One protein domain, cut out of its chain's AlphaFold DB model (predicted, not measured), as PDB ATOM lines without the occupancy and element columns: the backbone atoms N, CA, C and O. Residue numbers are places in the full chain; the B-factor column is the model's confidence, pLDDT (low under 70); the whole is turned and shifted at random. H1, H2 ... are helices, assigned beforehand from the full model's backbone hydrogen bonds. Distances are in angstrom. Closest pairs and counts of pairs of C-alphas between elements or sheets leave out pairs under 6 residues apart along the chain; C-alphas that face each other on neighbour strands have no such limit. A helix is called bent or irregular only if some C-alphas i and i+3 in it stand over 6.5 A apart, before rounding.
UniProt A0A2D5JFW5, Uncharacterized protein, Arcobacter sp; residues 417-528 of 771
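What this domain is: This is residues 417 to 528 of the 771 residues of an uncharacterized protein of Arcobacter sp (UniProt A0A2D5JFW5). Five helices, H1 to H5, make an up-and-down bundle, each running against the one before it in the chain, and the sixth, H6, crosses H2 on the side turned away from H3. H3 stands in the middle: the centres of H1, H2 and H3 make one triangle, those of H3, H4 and H5 another, though H1 and H3 have little contact. The printed part has 112 residues with six named helices, H1 to H6 in chain order, and no named strand; its class is all helix. It is compact, with a radius of gyration of the C-alphas of 13.3 A and spans of 39 by 27 by 25 A.

Where its parts are: H1 holds residues 418 to 428, 15.7 A from first to last C-alpha, and begins with C-alpha 418 at (56.316, 76.932, -9.046). H2, residues 433 to 446, measures 20.1 A, and H3, residues 454 to 466, 18.8 A. H4, residues 470 to 486, is the longest helix at 24.4 A; its C-alpha 486 is at (70.467, 93.988, -4.895). H5, residues 493 to 502, measures 14.9 A. H6, residues 513 to 528, measures 22.8 A and ends with C-alpha 528 at (51.723, 60.549, -9.627); it has a kink of 27 degrees near residue 520 and is only just irregular, with C-alphas 518 and 521 6.9 A apart.

How they stand to each other: H1 and H2 form a helical hairpin and touch, the closest C-alphas being those of Ala 418 and Ala 443, 4.2 A apart, at a shallow tilt of 5 degrees. H2 and H3, the hubs, touch three helices each. They form a hairpin at a shallow tilt of 29 degrees, closest at the C-alphas of Leu 440 and Ile 456, 6.6 A. H1 and H3 are close but not clearly touching. H3 and H4, also a hairpin, touch at the C-alphas of Ala 461 and Thr 473, 4.4 A, at a shallow tilt of 21 degrees. H5 touches H3, closest at the C-alphas of Leu 458 and Phe 495, 6.9 A, at a steep tilt of 44 degrees, the same way. H4 and H5 form a hairpin at a steep tilt of 44 degrees; H4 touches H5 with residues 470 to 477 alone, closest at the C-alphas of Arg 474 and Val 502, 5.7 A. H6 touches H2, closest at the C-alphas of Cys 441 and Tyr 516, 4.7 A, at a steep tilt of 69.8 degrees, only just short of about perpendicular. H6 is apart from H1, H3, H4 and H5. Each O i to N i+4 pair is within hydrogen-bond range in H1, H2, H3 and H4, against 4 of 6 in H5 and 9 of 12 in H6.

The domain as a whole: The two C-alphas farthest apart are those of Gly 488 and Tyr 528, 40.7 A. The printed part has no cut and no long link; H1 to H2 and H3 to H4 are tight links. The mean pLDDT of the printed part is 95.0, and no printed residue is under 70.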
ATOM      1  N   GLN A 417      53.902  75.264 -12.729       93.12
ATOM      2  CA  GLN A 417      53.863  76.505 -11.966       93.12
ATOM      3  C   GLN A 417      54.489  76.328 -10.578       93.12
ATOM      4  O   GLN A 417      53.968  75.617  -9.720       93.12
ATOM      5  N   ALA A 418      55.590  77.034 -10.314       95.94
ATOM      6  CA  ALA A 418      56.316  76.932  -9.046       95.94
ATOM      7  C   ALA A 418      55.463  77.266  -7.807       95.94
ATOM      8  O   ALA A 418      55.585  76.604  -6.777       95.94
ATOM      9  N   TYR A 419      54.575  78.264  -7.904       94.69
ATOM     10  CA  TYR A 419      53.756  78.699  -6.768       94.69
ATOM     11  C   TYR A 419      52.761  77.621  -6.308       94.69
ATOM     12  O   TYR A 419      52.449  77.562  -5.124       94.69
ATOM     13  N   ILE A 420      52.305  76.733  -7.201       95.56
ATOM     14  CA  ILE A 420      51.404  75.631  -6.832       95.56
ATOM     15  C   ILE A 420      52.123  74.628  -5.932       95.56
ATOM     16  O   ILE A 420      51.584  74.233  -4.902       95.56
ATOM     17  N   TRP A 421      53.367  74.276  -6.263       97.12
ATOM     18  CA  TRP A 421      54.196  73.404  -5.428       97.12
ATOM     19  C   TRP A 421      54.545  74.043  -4.082       97.12
ATOM     20  O   TRP A 421      54.525  73.365  -3.055       97.12
ATOM     21  N   HIS A 422      54.814  75.352  -4.065       96.56
ATOM     22  CA  HIS A 422      55.046  76.108  -2.830       96.56
ATOM     23  C   HIS A 422      53.806  76.158  -1.929       96.56
ATOM     24  O   HIS A 422      53.899  75.974  -0.721       96.56
ATOM     25  N   GLU A 423      52.622  76.373  -2.496       94.69
ATOM     26  CA  GLU A 423      51.371  76.342  -1.734       94.69
ATOM     27  C   GLU A 423      51.050  74.939  -1.226       94.69
ATOM     28  O   GLU A 423      50.616  74.778  -0.082       94.69
ATOM     29  N   PHE A 424      51.303  73.919  -2.047       96.25
ATOM     30  CA  PHE A 424      51.054  72.539  -1.669       96.25
ATOM     31  C   PHE A 424      51.995  72.073  -0.547       96.25
ATOM     32  O   PHE A 424      51.545  71.420   0.398       96.25
ATOM     33  N   SER A 425      53.267  72.488  -0.571       96.38
ATOM     34  CA  SER A 425      54.221  72.167   0.499       96.38
ATOM     35  C   SER A 425      53.747  72.688   1.858       96.38
ATOM     36  O   SER A 425      53.801  71.960   2.851       96.38
ATOM     37  N   LYS A 426      53.171  73.899   1.904       93.75
ATOM     38  CA  LYS A 426      52.611  74.490   3.133       93.75
ATOM     39  C   LYS A 426      51.483  73.641   3.726       93.75
ATOM     40  O   LYS A 426      51.391  73.542   4.948       93.75
ATOM     41  N   LEU A 427      50.652  73.011   2.891       92.94
ATOM     42  CA  LEU A 427      49.576  72.118   3.346       92.94
ATOM     43  C   LEU A 427      50.104  70.797   3.912       92.94
ATOM     44  O   LEU A 427      49.539  70.265   4.864       92.94
ATOM     45  N   ILE A 428      51.178  70.267   3.324       92.31
ATOM     46  CA  ILE A 428      51.740  68.964   3.690       92.31
ATOM     47  C   ILE A 428      52.711  69.049   4.869       92.31
ATOM     48  O   ILE A 428      52.841  68.074   5.600       92.31
ATOM     49  N   ASN A 429      53.350  70.194   5.102       90.75
ATOM     50  CA  ASN A 429      54.429  70.366   6.081       90.75
ATOM     51  C   ASN A 429      54.130  69.816   7.492       90.75
ATOM     52  O   ASN A 429      55.029  69.296   8.145       90.75
ATOM     53  N   HIS A 430      52.881  69.899   7.963       86.56
ATOM     54  CA  HIS A 430      52.484  69.338   9.262       86.56
ATOM     55  C   HIS A 430      52.333  67.809   9.267       86.56
ATOM     56  O   HIS A 430      52.471  67.198  10.323       86.56
ATOM     57  N   ASN A 431      52.044  67.210   8.113       86.69
ATOM     58  CA  ASN A 431      51.823  65.774   7.958       86.69
ATOM     59  C   ASN A 431      53.116  65.040   7.582       86.69
ATOM     60  O   ASN A 431      53.428  64.008   8.163       86.69
ATOM     61  N   ASP A 432      53.853  65.572   6.604       93.38
ATOM     62  CA  ASP A 432      55.103  65.005   6.102       93.38
ATOM     63  C   ASP A 432      56.071  66.122   5.698       93.38
ATOM     64  O   ASP A 432      56.038  66.693   4.605       93.38
ATOM     65  N   MET A 433      56.972  66.436   6.619       93.62
ATOM     66  CA  MET A 433      57.948  67.492   6.420       93.62
ATOM     67  C   MET A 433      58.951  67.177   5.295       93.62
ATOM     68  O   MET A 433      59.369  68.088   4.584       93.62
ATOM     69  N   LYS A 434      59.310  65.903   5.085       95.00
ATOM     70  CA  LYS A 434      60.261  65.509   4.033       95.00
ATOM     71  C   LYS A 434      59.640  65.701   2.651       95.00
ATOM     72  O   LYS A 434      60.283  66.229   1.742       95.00
ATOM     73  N   LEU A 435      58.374  65.321   2.509       96.25
ATOM     74  CA  LEU A 435      57.601  65.566   1.296       96.25
ATOM     75  C   LEU A 435      57.414  67.067   1.042       96.25
ATOM     76  O   LEU A 435      57.564  67.519  -0.090       96.25
ATOM     77  N   SER A 436      57.170  67.856   2.089       96.50
ATOM     78  CA  SER A 436      57.125  69.319   1.983       96.50
ATOM     79  C   SER A 436      58.443  69.912   1.463       96.50
ATOM     80  O   SER A 436      58.412  70.710   0.524       96.50
ATOM     81  N   ILE A 437      59.595  69.493   2.005       97.56
ATOM     82  CA  ILE A 437      60.919  69.916   1.510       97.56
ATOM     83  C   ILE A 437      61.055  69.576   0.024       97.56
ATOM     84  O   ILE A 437      61.431  70.428  -0.777       97.56
ATOM     85  N   SER A 438      60.687  68.354  -0.366       97.75
ATOM     86  CA  SER A 438      60.724  67.913  -1.763       97.75
ATOM     87  C   SER A 438      59.873  68.796  -2.691       97.75
ATOM     88  O   SER A 438      60.321  69.169  -3.778       97.75
ATOM     89  N   MET A 439      58.677  69.199  -2.253       98.12
ATOM     90  CA  MET A 439      57.811  70.114  -3.006       98.12
ATOM     91  C   MET A 439      58.406  71.522  -3.122       98.12
ATOM     92  O   MET A 439      58.319  72.138  -4.183       98.12
ATOM     93  N   LEU A 440      59.060  72.027  -2.073       97.94
ATOM     94  CA  LEU A 440      59.792  73.295  -2.141       97.94
ATOM     95  C   LEU A 440      60.983  73.210  -3.103       97.94
ATOM     96  O   LEU A 440      61.166  74.110  -3.918       97.94
ATOM     97  N   CYS A 441      61.742  72.110  -3.088       97.62
ATOM     98  CA  CYS A 441      62.804  71.863  -4.065       97.62
ATOM     99  C   CYS A 441      62.263  71.876  -5.503       97.62
ATOM    100  O   CYS A 441      62.852  72.515  -6.380       97.62
ATOM    101  N   LYS A 442      61.106  71.239  -5.740       96.94
ATOM    102  CA  LYS A 442      60.421  71.271  -7.038       96.94
ATOM    103  C   LYS A 442      60.049  72.700  -7.441       96.94
ATOM    104  O   LYS A 442      60.301  73.087  -8.584       96.94
ATOM    105  N   ALA A 443      59.496  73.489  -6.518       97.31
ATOM    106  CA  ALA A 443      59.161  74.894  -6.751       97.31
ATOM    107  C   ALA A 443      60.405  75.718  -7.140       97.31
ATOM    108  O   ALA A 443      60.380  76.407  -8.164       97.31
ATOM    109  N   SER A 444      61.511  75.575  -6.399       96.50
ATOM    110  CA  SER A 444      62.789  76.248  -6.681       96.50
ATOM    111  C   SER A 444      63.379  75.874  -8.038       96.50
ATOM    112  O   SER A 444      63.984  76.706  -8.706       96.50
ATOM    113  N   MET A 445      63.202  74.628  -8.488       94.56
ATOM    114  CA  MET A 445      63.683  74.196  -9.804       94.56
ATOM    115  C   MET A 445      62.835  74.720 -10.972       94.56
ATOM    116  O   MET A 445      63.344  74.834 -12.090       94.56
ATOM    117  N   LEU A 446      61.551  75.007 -10.741       94.44
ATOM    118  CA  LEU A 446      60.636  75.533 -11.759       94.44
ATOM    119  C   LEU A 446      60.755  77.054 -11.918       94.44
ATOM    120  O   LEU A 446      60.719  77.555 -13.045       94.44
ATOM    121  N   GLN A 447      60.899  77.789 -10.813       95.38
ATOM    122  CA  GLN A 447      61.003  79.245 -10.840       95.38
ATOM    123  C   GLN A 447      62.422  79.686 -11.211       95.38
ATOM    124  O   GLN A 447      63.391  79.355 -10.540       95.38
ATOM    125  N   LYS A 448      62.543  80.467 -12.287       91.94
ATOM    126  CA  LYS A 448      63.837  80.980 -12.771       91.94
ATOM    127  C   LYS A 448      64.107  82.420 -12.362       91.94
ATOM    128  O   LYS A 448      65.251  82.854 -12.435       91.94
ATOM    129  N   ASN A 449      63.060  83.174 -12.031       93.38
ATOM    130  CA  ASN A 449      63.185  84.565 -11.632       93.38
ATOM    131  C   ASN A 449      63.236  84.662 -10.104       93.38
ATOM    132  O   ASN A 449      62.263  84.347  -9.416       93.38
ATOM    133  N   GLU A 450      64.371  85.149  -9.613       93.56
ATOM    134  CA  GLU A 450      64.685  85.338  -8.199       93.56
ATOM    135  C   GLU A 450      63.700  86.277  -7.476       93.56
ATOM    136  O   GLU A 450      63.421  86.095  -6.292       93.56
ATOM    137  N   ASP A 451      63.056  87.207  -8.202       93.56
ATOM    138  CA  ASP A 451      62.012  88.093  -7.656       93.56
ATOM    139  C   ASP A 451      60.846  87.321  -7.012       93.56
ATOM    140  O   ASP A 451      60.160  87.856  -6.141       93.56
ATOM    141  N   PHE A 452      60.635  86.060  -7.404       93.44
ATOM    142  CA  PHE A 452      59.573  85.195  -6.886       93.44
ATOM    143  C   PHE A 452      60.082  84.043  -6.003       93.44
ATOM    144  O   PHE A 452      59.268  83.243  -5.545       93.44
ATOM    145  N   LEU A 453      61.392  83.929  -5.762       95.06
ATOM    146  CA  LEU A 453      61.975  82.842  -4.961       95.06
ATOM    147  C   LEU A 453      62.131  83.189  -3.476       95.06
ATOM    148  O   LEU A 453      62.287  82.292  -2.653       95.06
ATOM    149  N   GLY A 454      62.020  84.466  -3.096       94.69
ATOM    150  CA  GLY A 454      62.307  84.913  -1.731       94.69
ATOM    151  C   GLY A 454      61.533  84.177  -0.624       94.69
ATOM    152  O   GLY A 454      62.127  83.784   0.377       94.69
ATOM    153  N   GLU A 455      60.221  83.955  -0.779       95.19
ATOM    154  CA  GLU A 455      59.460  83.171   0.212       95.19
ATOM    155  C   GLU A 455      59.835  81.685   0.205       95.19
ATOM    156  O   GLU A 455      59.863  81.061   1.263       95.19
ATOM    157  N   ILE A 456      60.150  81.125  -0.966       96.81
ATOM    158  CA  ILE A 456      60.550  79.722  -1.104       96.81
ATOM    159  C   ILE A 456      61.894  79.494  -0.397       96.81
ATOM    160  O   ILE A 456      62.008  78.533   0.359       96.81
ATOM    161  N   HIS A 457      62.865  80.402  -0.554       97.12
ATOM    162  CA  HIS A 457      64.144  80.360   0.164       97.12
ATOM    163  C   HIS A 457      63.955  80.391   1.683       97.12
ATOM    164  O   HIS A 457      64.540  79.581   2.399       97.12
ATOM    165  N   LEU A 458      63.100  81.284   2.192       97.31
ATOM    166  CA  LEU A 458      62.823  81.343   3.629       97.31
ATOM    167  C   LEU A 458      62.121  80.082   4.138       97.31
ATOM    168  O   LEU A 458      62.467  79.590   5.211       97.31
ATOM    169  N   ASP A 459      61.150  79.551   3.398       97.12
ATOM    170  CA  ASP A 459      60.449  78.330   3.795       97.12
ATOM    171  C   ASP A 459      61.372  77.101   3.731       97.12
ATOM    172  O   ASP A 459      61.330  76.278   4.647       97.12
ATOM    173  N   LEU A 460      62.272  77.013   2.742       97.31
ATOM    174  CA  LEU A 460      63.338  76.004   2.700       97.31
ATOM    175  C   LEU A 460      64.279  76.149   3.894       97.31
ATOM    176  O   LEU A 460      64.470  75.178   4.618       97.31
ATOM    177  N   ALA A 461      64.793  77.350   4.172       97.50
ATOM    178  CA  ALA A 461      65.678  77.603   5.309       97.50
ATOM    179  C   ALA A 461      65.028  77.207   6.645       97.50
ATOM    180  O   ALA A 461      65.649  76.536   7.472       97.50
ATOM    181  N   LYS A 462      63.749  77.553   6.850       96.50
ATOM    182  CA  LYS A 462      62.975  77.130   8.031       96.50
ATOM    183  C   LYS A 462      62.901  75.613   8.143       96.50
ATOM    184  O   LYS A 462      62.981  75.082   9.252       96.50
ATOM    185  N   GLN A 463      62.684  74.922   7.026       95.88
ATOM    186  CA  GLN A 463      62.539  73.472   7.020       95.88
ATOM    187  C   GLN A 463      63.888  72.765   7.204       95.88
ATOM    188  O   GLN A 463      64.001  71.899   8.069       95.88
ATOM    189  N   PHE A 464      64.931  73.201   6.503       96.62
ATOM    190  CA  PHE A 464      66.300  72.717   6.659       96.62
ATOM    191  C   PHE A 464      66.828  72.901   8.081       96.62
ATOM    192  O   PHE A 464      67.358  71.949   8.645       96.62
ATOM    193  N   THR A 465      66.563  74.044   8.722       95.44
ATOM    194  CA  THR A 465      66.958  74.277  10.124       95.44
ATOM    195  C   THR A 465      66.354  73.230  11.063       95.44
ATOM    196  O   THR A 465      67.012  72.759  11.981       95.44
ATOM    197  N   LYS A 466      65.086  72.854  10.852       93.88
ATOM    198  CA  LYS A 466      64.410  71.833  11.672       93.88
ATOM    199  C   LYS A 466      64.911  70.412  11.384       93.88
ATOM    200  O   LYS A 466      64.741  69.550  12.237       93.88
ATOM    201  N   TYR A 467      65.477  70.178  10.202       92.44
ATOM    202  CA  TYR A 467      66.088  68.911   9.785       92.44
ATOM    203  C   TYR A 467      67.596  68.843  10.063       92.44
ATOM    204  O   TYR A 467      68.234  67.880   9.652       92.44
ATOM    205  N   ASP A 468      68.151  69.848  10.747       93.75
ATOM    206  CA  ASP A 468      69.585  69.975  11.043       93.75
ATOM    207  C   ASP A 468      70.484  70.047   9.788       93.75
ATOM    208  O   ASP A 468      71.669  69.729   9.808       93.75
ATOM    209  N   LEU A 469      69.921  70.517   8.670       95.31
ATOM    210  CA  LEU A 469      70.631  70.792   7.417       95.31
ATOM    211  C   LEU A 469      71.159  72.234   7.439       95.31
ATOM    212  O   LEU A 469      70.621  73.144   6.798       95.31
ATOM    213  N   LEU A 470      72.147  72.480   8.304       95.56
ATOM    214  CA  LEU A 470      72.595  73.835   8.650       95.56
ATOM    215  C   LEU A 470      73.358  74.532   7.514       95.56
ATOM    216  O   LEU A 470      73.215  75.743   7.340       95.56
ATOM    217  N   GLU A 471      74.140  73.784   6.732       96.06
ATOM    218  CA  GLU A 471      74.850  74.324   5.567       96.06
ATOM    219  C   GLU A 471      73.855  74.737   4.474       96.06
ATOM    220  O   GLU A 471      73.891  75.871   3.995       96.06
ATOM    221  N   GLU A 472      72.896  73.867   4.146       96.94
ATOM    222  CA  GLU A 472      71.835  74.151   3.180       96.94
ATOM    223  C   GLU A 472      70.999  75.354   3.629       96.94
ATOM    224  O   GLU A 472      70.725  76.245   2.826       96.94
ATOM    225  N   THR A 473      70.652  75.424   4.920       97.69
ATOM    226  CA  THR A 473      69.957  76.575   5.526       97.69
ATOM    227  C   THR A 473      70.722  77.870   5.288       97.69
ATOM    228  O   THR A 473      70.134  78.863   4.855       97.69
ATOM    229  N   ARG A 474      72.028  77.876   5.576       97.38
ATOM    230  CA  ARG A 474      72.881  79.049   5.377       97.38
ATOM    231  C   ARG A 474      72.846  79.499   3.919       97.38
ATOM    232  O   ARG A 474      72.650  80.685   3.672       97.38
ATOM    233  N   ILE A 475      72.996  78.570   2.978       97.25
ATOM    234  CA  ILE A 475      72.996  78.862   1.540       97.25
ATOM    235  C   ILE A 475      71.677  79.521   1.103       97.25
ATOM    236  O   ILE A 475      71.715  80.553   0.434       97.25
ATOM    237  N   GLU A 476      70.516  78.993   1.514       97.38
ATOM    238  CA  GLU A 476      69.205  79.596   1.190       97.38
ATOM    239  C   GLU A 476      69.086  81.042   1.693       97.38
ATOM    240  O   GLU A 476      68.568  81.921   1.000       97.38
ATOM    241  N   LEU A 477      69.573  81.303   2.909       97.81
ATOM    242  CA  LEU A 477      69.516  82.629   3.520       97.81
ATOM    243  C   LEU A 477      70.462  83.617   2.828       97.81
ATOM    244  O   LEU A 477      70.083  84.771   2.639       97.81
ATOM    245  N   GLU A 478      71.655  83.189   2.407       96.75
ATOM    246  CA  GLU A 478      72.570  84.041   1.634       96.75
ATOM    247  C   GLU A 478      71.989  84.394   0.258       96.75
ATOM    248  O   GLU A 478      72.062  85.553  -0.152       96.75
ATOM    249  N   LEU A 479      71.345  83.439  -0.431       95.81
ATOM    250  CA  LEU A 479      70.637  83.700  -1.693       95.81
ATOM    251  C   LEU A 479      69.522  84.737  -1.494       95.81
ATOM    252  O   LEU A 479      69.494  85.764  -2.179       95.81
ATOM    253  N   TYR A 480      68.673  84.528  -0.482       97.06
ATOM    254  CA  TYR A 480      67.617  85.469  -0.107       97.06
ATOM    255  C   TYR A 480      68.161  86.874   0.188       97.06
ATOM    256  O   TYR A 480      67.627  87.870  -0.312       97.06
ATOM    257  N   LYS A 481      69.211  86.964   1.014       97.25
ATOM    258  CA  LYS A 481      69.823  88.229   1.432       97.25
ATOM    259  C   LYS A 481      70.401  88.974   0.238       97.25
ATOM    260  O   LYS A 481      70.058  90.138   0.040       97.25
ATOM    261  N   LYS A 482      71.221  88.293  -0.565       96.31
ATOM    262  CA  LYS A 482      71.877  88.863  -1.742       96.31
ATOM    263  C   LYS A 482      70.860  89.510  -2.680       96.31
ATOM    264  O   LYS A 482      71.005  90.680  -3.020       96.31
ATOM    265  N   HIS A 483      69.795  88.790  -3.039       96.38
ATOM    266  CA  HIS A 483      68.782  89.322  -3.956       96.38
ATOM    267  C   HIS A 483      68.010  90.509  -3.367       96.38
ATOM    268  O   HIS A 483      67.758  91.507  -4.043       96.38
ATOM    269  N   ARG A 484      67.646  90.435  -2.078       96.00
ATOM    270  CA  ARG A 484      66.966  91.535  -1.373       96.00
ATOM    271  C   ARG A 484      67.829  92.797  -1.350       96.00
ATOM    272  O   ARG A 484      67.307  93.874  -1.628       96.00
ATOM    273  N   GLU A 485      69.122  92.671  -1.061       96.56
ATOM    274  CA  GLU A 485      70.077  93.785  -1.055       96.56
ATOM    275  C   GLU A 485      70.256  94.385  -2.456       96.56
ATOM    276  O   GLU A 485      70.165  95.603  -2.607       96.56
ATOM    277  N   GLU A 486      70.397  93.550  -3.491       96.75
ATOM    278  CA  GLU A 486      70.467  93.988  -4.895       96.75
ATOM    279  C   GLU A 486      69.223  94.791  -5.328       96.75
ATOM    280  O   GLU A 486      69.329  95.739  -6.106       96.75
ATOM    281  N   LYS A 487      68.039  94.449  -4.802       96.06
ATOM    282  CA  LYS A 487      66.767  95.143  -5.080       96.06
ATOM    283  C   LYS A 487      66.459  96.302  -4.125       96.06
ATOM    284  O   LYS A 487      65.448  96.982  -4.313       96.06
ATOM    285  N   GLY A 488      67.277  96.521  -3.094       95.50
ATOM    286  CA  GLY A 488      67.000  97.493  -2.030       95.50
ATOM    287  C   GLY A 488      65.770  97.146  -1.177       95.50
ATOM    288  O   GLY A 488      65.122  98.029  -0.615       95.50
ATOM    289  N   TRP A 489      65.398  95.869  -1.104       95.69
ATOM    290  CA  TRP A 489      64.264  95.372  -0.328       95.69
ATOM    291  C   TRP A 489      64.660  95.061   1.119       95.69
ATOM    292  O   TRP A 489      65.755  94.581   1.399       95.69
ATOM    293  N   LYS A 490      63.729  95.264   2.060       95.56
ATOM    294  CA  LYS A 490      63.962  94.961   3.480       95.56
ATOM    295  C   LYS A 490      64.099  93.446   3.711       95.56
ATOM    296  O   LYS A 490      63.308  92.664   3.172       95.56
ATOM    297  N   LEU A 491      65.051  93.058   4.563       95.62
ATOM    298  CA  LEU A 491      65.169  91.709   5.127       95.62
ATOM    299  C   LEU A 491      64.038  91.453   6.141       95.62
ATOM    300  O   LEU A 491      63.618  92.362   6.858       95.62
ATOM    301  N   SER A 492      63.512  90.229   6.171       95.12
ATOM    302  CA  SER A 492      62.403  89.858   7.060       95.12
ATOM    303  C   SER A 492      62.906  89.515   8.464       95.12
ATOM    304  O   SER A 492      64.057  89.119   8.635       95.12
ATOM    305  N   ASP A 493      62.036  89.604   9.468       94.81
ATOM    306  CA  ASP A 493      62.393  89.212  10.839       94.81
ATOM    307  C   ASP A 493      62.710  87.705  10.922       94.81
ATOM    308  O   ASP A 493      63.660  87.300  11.591       94.81
ATOM    309  N   ASP A 494      61.987  86.883  10.149       94.00
ATOM    310  CA  ASP A 494      62.273  85.452   9.979       94.00
ATOM    311  C   ASP A 494      63.699  85.200   9.475       94.00
ATOM    312  O   ASP A 494      64.375  84.300   9.973       94.00
ATOM    313  N   PHE A 495      64.170  85.995   8.504       97.50
ATOM    314  CA  PHE A 495      65.543  85.896   8.013       97.50
ATOM    315  C   PHE A 495      66.536  86.144   9.149       97.50
ATOM    316  O   PHE A 495      67.426  85.326   9.353       97.50
ATOM    317  N   VAL A 496      66.368  87.234   9.906       96.19
ATOM    318  CA  VAL A 496      67.295  87.605  10.989       96.19
ATOM    319  C   VAL A 496      67.380  86.485  12.027       96.19
ATOM    320  O   VAL A 496      68.474  86.061  12.395       96.19
ATOM    321  N   LEU A 497      66.229  85.950  12.445       95.81
ATOM    322  CA  LEU A 497      66.154  84.871  13.434       95.81
ATOM    323  C   LEU A 497      66.810  83.568  12.966       95.81
ATOM    324  O   LEU A 497      67.418  82.867  13.774       95.81
ATOM    325  N   LEU A 498      66.654  83.206  11.692       96.69
ATOM    326  CA  LEU A 498      67.263  81.995  11.136       96.69
ATOM    327  C   LEU A 498      68.759  82.190  10.892       96.69
ATOM    328  O   LEU A 498      69.548  81.310  11.222       96.69
ATOM    329  N   TYR A 499      69.150  83.351  10.369       97.12
ATOM    330  CA  TYR A 499      70.530  83.656  10.009       97.12
ATOM    331  C   TYR A 499      71.451  83.657  11.228       97.12
ATOM    332  O   TYR A 499      72.531  83.076  11.172       97.12
ATOM    333  N   GLU A 500      71.001  84.199  12.363       96.12
ATOM    334  CA  GLU A 500      71.761  84.159  13.620       96.12
ATOM    335  C   GLU A 500      72.146  82.737  14.054       96.12
ATOM    336  O   GLU A 500      73.209  82.550  14.643       96.12
ATOM    337  N   LYS A 501      71.334  81.724  13.720       95.81
ATOM    338  CA  LYS A 501      71.609  80.319  14.065       95.81
ATOM    339  C   LYS A 501      72.676  79.674  13.191       95.81
ATOM    340  O   LYS A 501      73.277  78.692  13.609       95.81
ATOM    341  N   VAL A 502      72.883  80.185  11.979       96.56
ATOM    342  CA  VAL A 502      73.756  79.551  10.980       96.56
ATOM    343  C   VAL A 502      74.918  80.434  10.534       96.56
ATOM    344  O   VAL A 502      75.766  79.962   9.785       96.56
ATOM    345  N   LYS A 503      75.028  81.681  11.016       94.50
ATOM    346  CA  LYS A 503      76.062  82.663  10.624       94.50
ATOM    347  C   LYS A 503      77.519  82.233  10.854       94.50
ATOM    348  O   LYS A 503      78.422  82.886  10.336       94.50
ATOM    349  N   GLU A 504      77.756  81.172  11.621       94.88
ATOM    350  CA  GLU A 504      79.087  80.591  11.871       94.88
ATOM    351  C   GLU A 504      79.329  79.294  11.077       94.88
ATOM    352  O   GLU A 504      80.442  78.781  11.045       94.88
ATOM    353  N   VAL A 505      78.305  78.770  10.395       94.81
ATOM    354  CA  VAL A 505      78.404  77.575   9.550       94.81
ATOM    355  C   VAL A 505      79.190  77.917   8.287       94.81
ATOM    356  O   VAL A 505      78.879  78.904   7.613       94.81
ATOM    357  N   ASN A 506      80.201  77.107   7.971       92.62
ATOM    358  CA  ASN A 506      80.988  77.240   6.747       92.62
ATOM    359  C   ASN A 506      80.202  76.727   5.538       92.62
ATOM    360  O   ASN A 506      79.540  75.697   5.619       92.62
ATOM    361  N   ILE A 507      80.324  77.431   4.414       91.94
ATOM    362  CA  ILE A 507      79.691  77.070   3.146       91.94
ATOM    363  C   ILE A 507      80.750  76.442   2.236       91.94
ATOM    364  O   ILE A 507      81.755  77.079   1.925       91.94
ATOM    365  N   SER A 508      80.527  75.204   1.802       90.50
ATOM    366  CA  SER A 508      81.375  74.476   0.848       90.50
ATOM    367  C   SER A 508      80.883  74.575  -0.602       90.50
ATOM    368  O   SER A 508      81.632  74.253  -1.525       90.50
ATOM    369  N   ARG A 509      79.630  75.007  -0.813       90.94
ATOM    370  CA  ARG A 509      78.937  75.033  -2.112       90.94
ATOM    371  C   ARG A 509      78.192  76.350  -2.335       90.94
ATOM    372  O   ARG A 509      77.563  76.871  -1.428       90.94
ATOM    373  N   ASP A 510      78.169  76.835  -3.576       86.19
ATOM    374  CA  ASP A 510      77.535  78.125  -3.906       86.19
ATOM    375  C   ASP A 510      75.994  78.096  -3.902       86.19
ATOM    376  O   ASP A 510      75.351  79.144  -3.904       86.19
ATOM    377  N   ASN A 511      75.378  76.914  -4.015       91.50
ATOM    378  CA  ASN A 511      73.925  76.749  -4.092       91.50
ATOM    379  C   ASN A 511      73.485  75.312  -3.768       91.50
ATOM    380  O   ASN A 511      74.267  74.369  -3.878       91.50
ATOM    381  N   ASN A 512      72.188  75.142  -3.494       95.12
ATOM    382  CA  ASN A 512      71.566  73.855  -3.166       95.12
ATOM    383  C   ASN A 512      70.982  73.105  -4.388       95.12
ATOM    384  O   ASN A 512      70.136  72.226  -4.233       95.12
ATOM    385  N   LYS A 513      71.396  73.408  -5.631       93.62
ATOM    386  CA  LYS A 513      70.753  72.824  -6.834       93.62
ATOM    387  C   LYS A 513      70.870  71.305  -6.929       93.62
ATOM    388  O   LYS A 513      69.980  70.672  -7.494       93.62
ATOM    389  N   GLU A 514      71.972  70.728  -6.461       93.38
ATOM    390  CA  GLU A 514      72.152  69.272  -6.431       93.38
ATOM    391  C   GLU A 514      71.178  68.631  -5.442       93.38
ATOM    392  O   GLU A 514      70.395  67.769  -5.839       93.38
ATOM    393  N   PHE A 515      71.100  69.182  -4.227       94.69
ATOM    394  CA  PHE A 515      70.121  68.783  -3.220       94.69
ATOM    395  C   PHE A 515      68.686  68.845  -3.764       94.69
ATOM    396  O   PHE A 515      67.910  67.904  -3.588       94.69
ATOM    397  N   TYR A 516      68.320  69.920  -4.478       95.62
ATOM    398  CA  TYR A 516      66.979  70.033  -5.056       95.62
ATOM    399  C   TYR A 516      66.679  68.903  -6.046       95.62
ATOM    400  O   TYR A 516      65.589  68.328  -6.010       95.62
ATOM    401  N   LYS A 517      67.635  68.569  -6.924       91.81
ATOM    402  CA  LYS A 517      67.473  67.504  -7.927       91.81
ATOM    403  C   LYS A 517      67.280  66.142  -7.275       91.81
ATOM    404  O   LYS A 517      66.404  65.397  -7.700       91.81
ATOM    405  N   GLU A 518      68.065  65.843  -6.247       92.94
ATOM    406  CA  GLU A 518      67.989  64.573  -5.518       92.94
ATOM    407  C   GLU A 518      66.661  64.412  -4.773       92.94
ATOM    408  O   GLU A 518      66.119  63.311  -4.693       92.94
ATOM    409  N   ASN A 519      66.097  65.517  -4.277       94.62
ATOM    410  CA  ASN A 519      64.890  65.476  -3.461       94.62
ATOM    411  C   ASN A 519      63.590  65.634  -4.255       94.62
ATOM    412  O   ASN A 519      62.552  65.199  -3.767       94.62
ATOM    413  N   THR A 520      63.600  66.189  -5.471       93.19
ATOM    414  CA  THR A 520      62.375  66.476  -6.254       93.19
ATOM    415  C   THR A 520      61.538  65.228  -6.581       93.19
ATOM    416  O   THR A 520      60.308  65.301  -6.620       93.19
ATOM    417  N   ASN A 521      62.178  64.069  -6.762       90.69
ATOM    418  CA  ASN A 521      61.491  62.826  -7.136       90.69
ATOM    419  C   ASN A 521      60.441  62.381  -6.106       90.69
ATOM    420  O   ASN A 521      59.449  61.763  -6.478       90.69
ATOM    421  N   LEU A 522      60.633  62.696  -4.819       95.00
ATOM    422  CA  LEU A 522      59.684  62.314  -3.770       95.00
ATOM    423  C   LEU A 522      58.316  62.999  -3.964       95.00
ATOM    424  O   LEU A 522      57.284  62.337  -3.868       95.00
ATOM    425  N   ALA A 523      58.305  64.291  -4.298       95.38
ATOM    426  CA  ALA A 523      57.098  65.065  -4.571       95.38
ATOM    427  C   ALA A 523      56.380  64.594  -5.841       95.38
ATOM    428  O   ALA A 523      55.154  64.478  -5.847       95.38
ATOM    429  N   GLU A 524      57.131  64.290  -6.899       92.88
ATOM    430  CA  GLU A 524      56.571  63.746  -8.140       92.88
ATOM    431  C   GLU A 524      55.966  62.357  -7.925       92.88
ATOM    432  O   GLU A 524      54.826  62.119  -8.316       92.88
ATOM    433  N   ASN A 525      56.675  61.464  -7.231       92.75
ATOM    434  CA  ASN A 525      56.171  60.126  -6.927       92.75
ATOM    435  C   ASN A 525      54.887  60.180  -6.093       92.75
ATOM    436  O   ASN A 525      53.945  59.462  -6.409       92.75
ATOM    437  N   TYR A 526      54.817  61.063  -5.094       94.81
ATOM    438  CA  TYR A 526      53.607  61.264  -4.292       94.81
ATOM    439  C   TYR A 526      52.417  61.785  -5.113       94.81
ATOM    440  O   TYR A 526      51.265  61.412  -4.875       94.81
ATOM    441  N   LEU A 527      52.678  62.685  -6.066       94.56
ATOM    442  CA  LEU A 527      51.635  63.259  -6.910       94.56
ATOM    443  C   LEU A 527      51.121  62.254  -7.948       94.56
ATOM    444  O   LEU A 527      49.928  62.233  -8.243       94.56
ATOM    445  N   TYR A 528      52.017  61.443  -8.507       93.38
ATOM    446  CA  TYR A 528      51.723  60.549  -9.627       93.38
ATOM    447  C   TYR A 528      51.487  59.095  -9.203       93.38
ATOM    448  O   TYR A 528      51.385  58.232 -10.074       93.38
TER     449      TYR A 528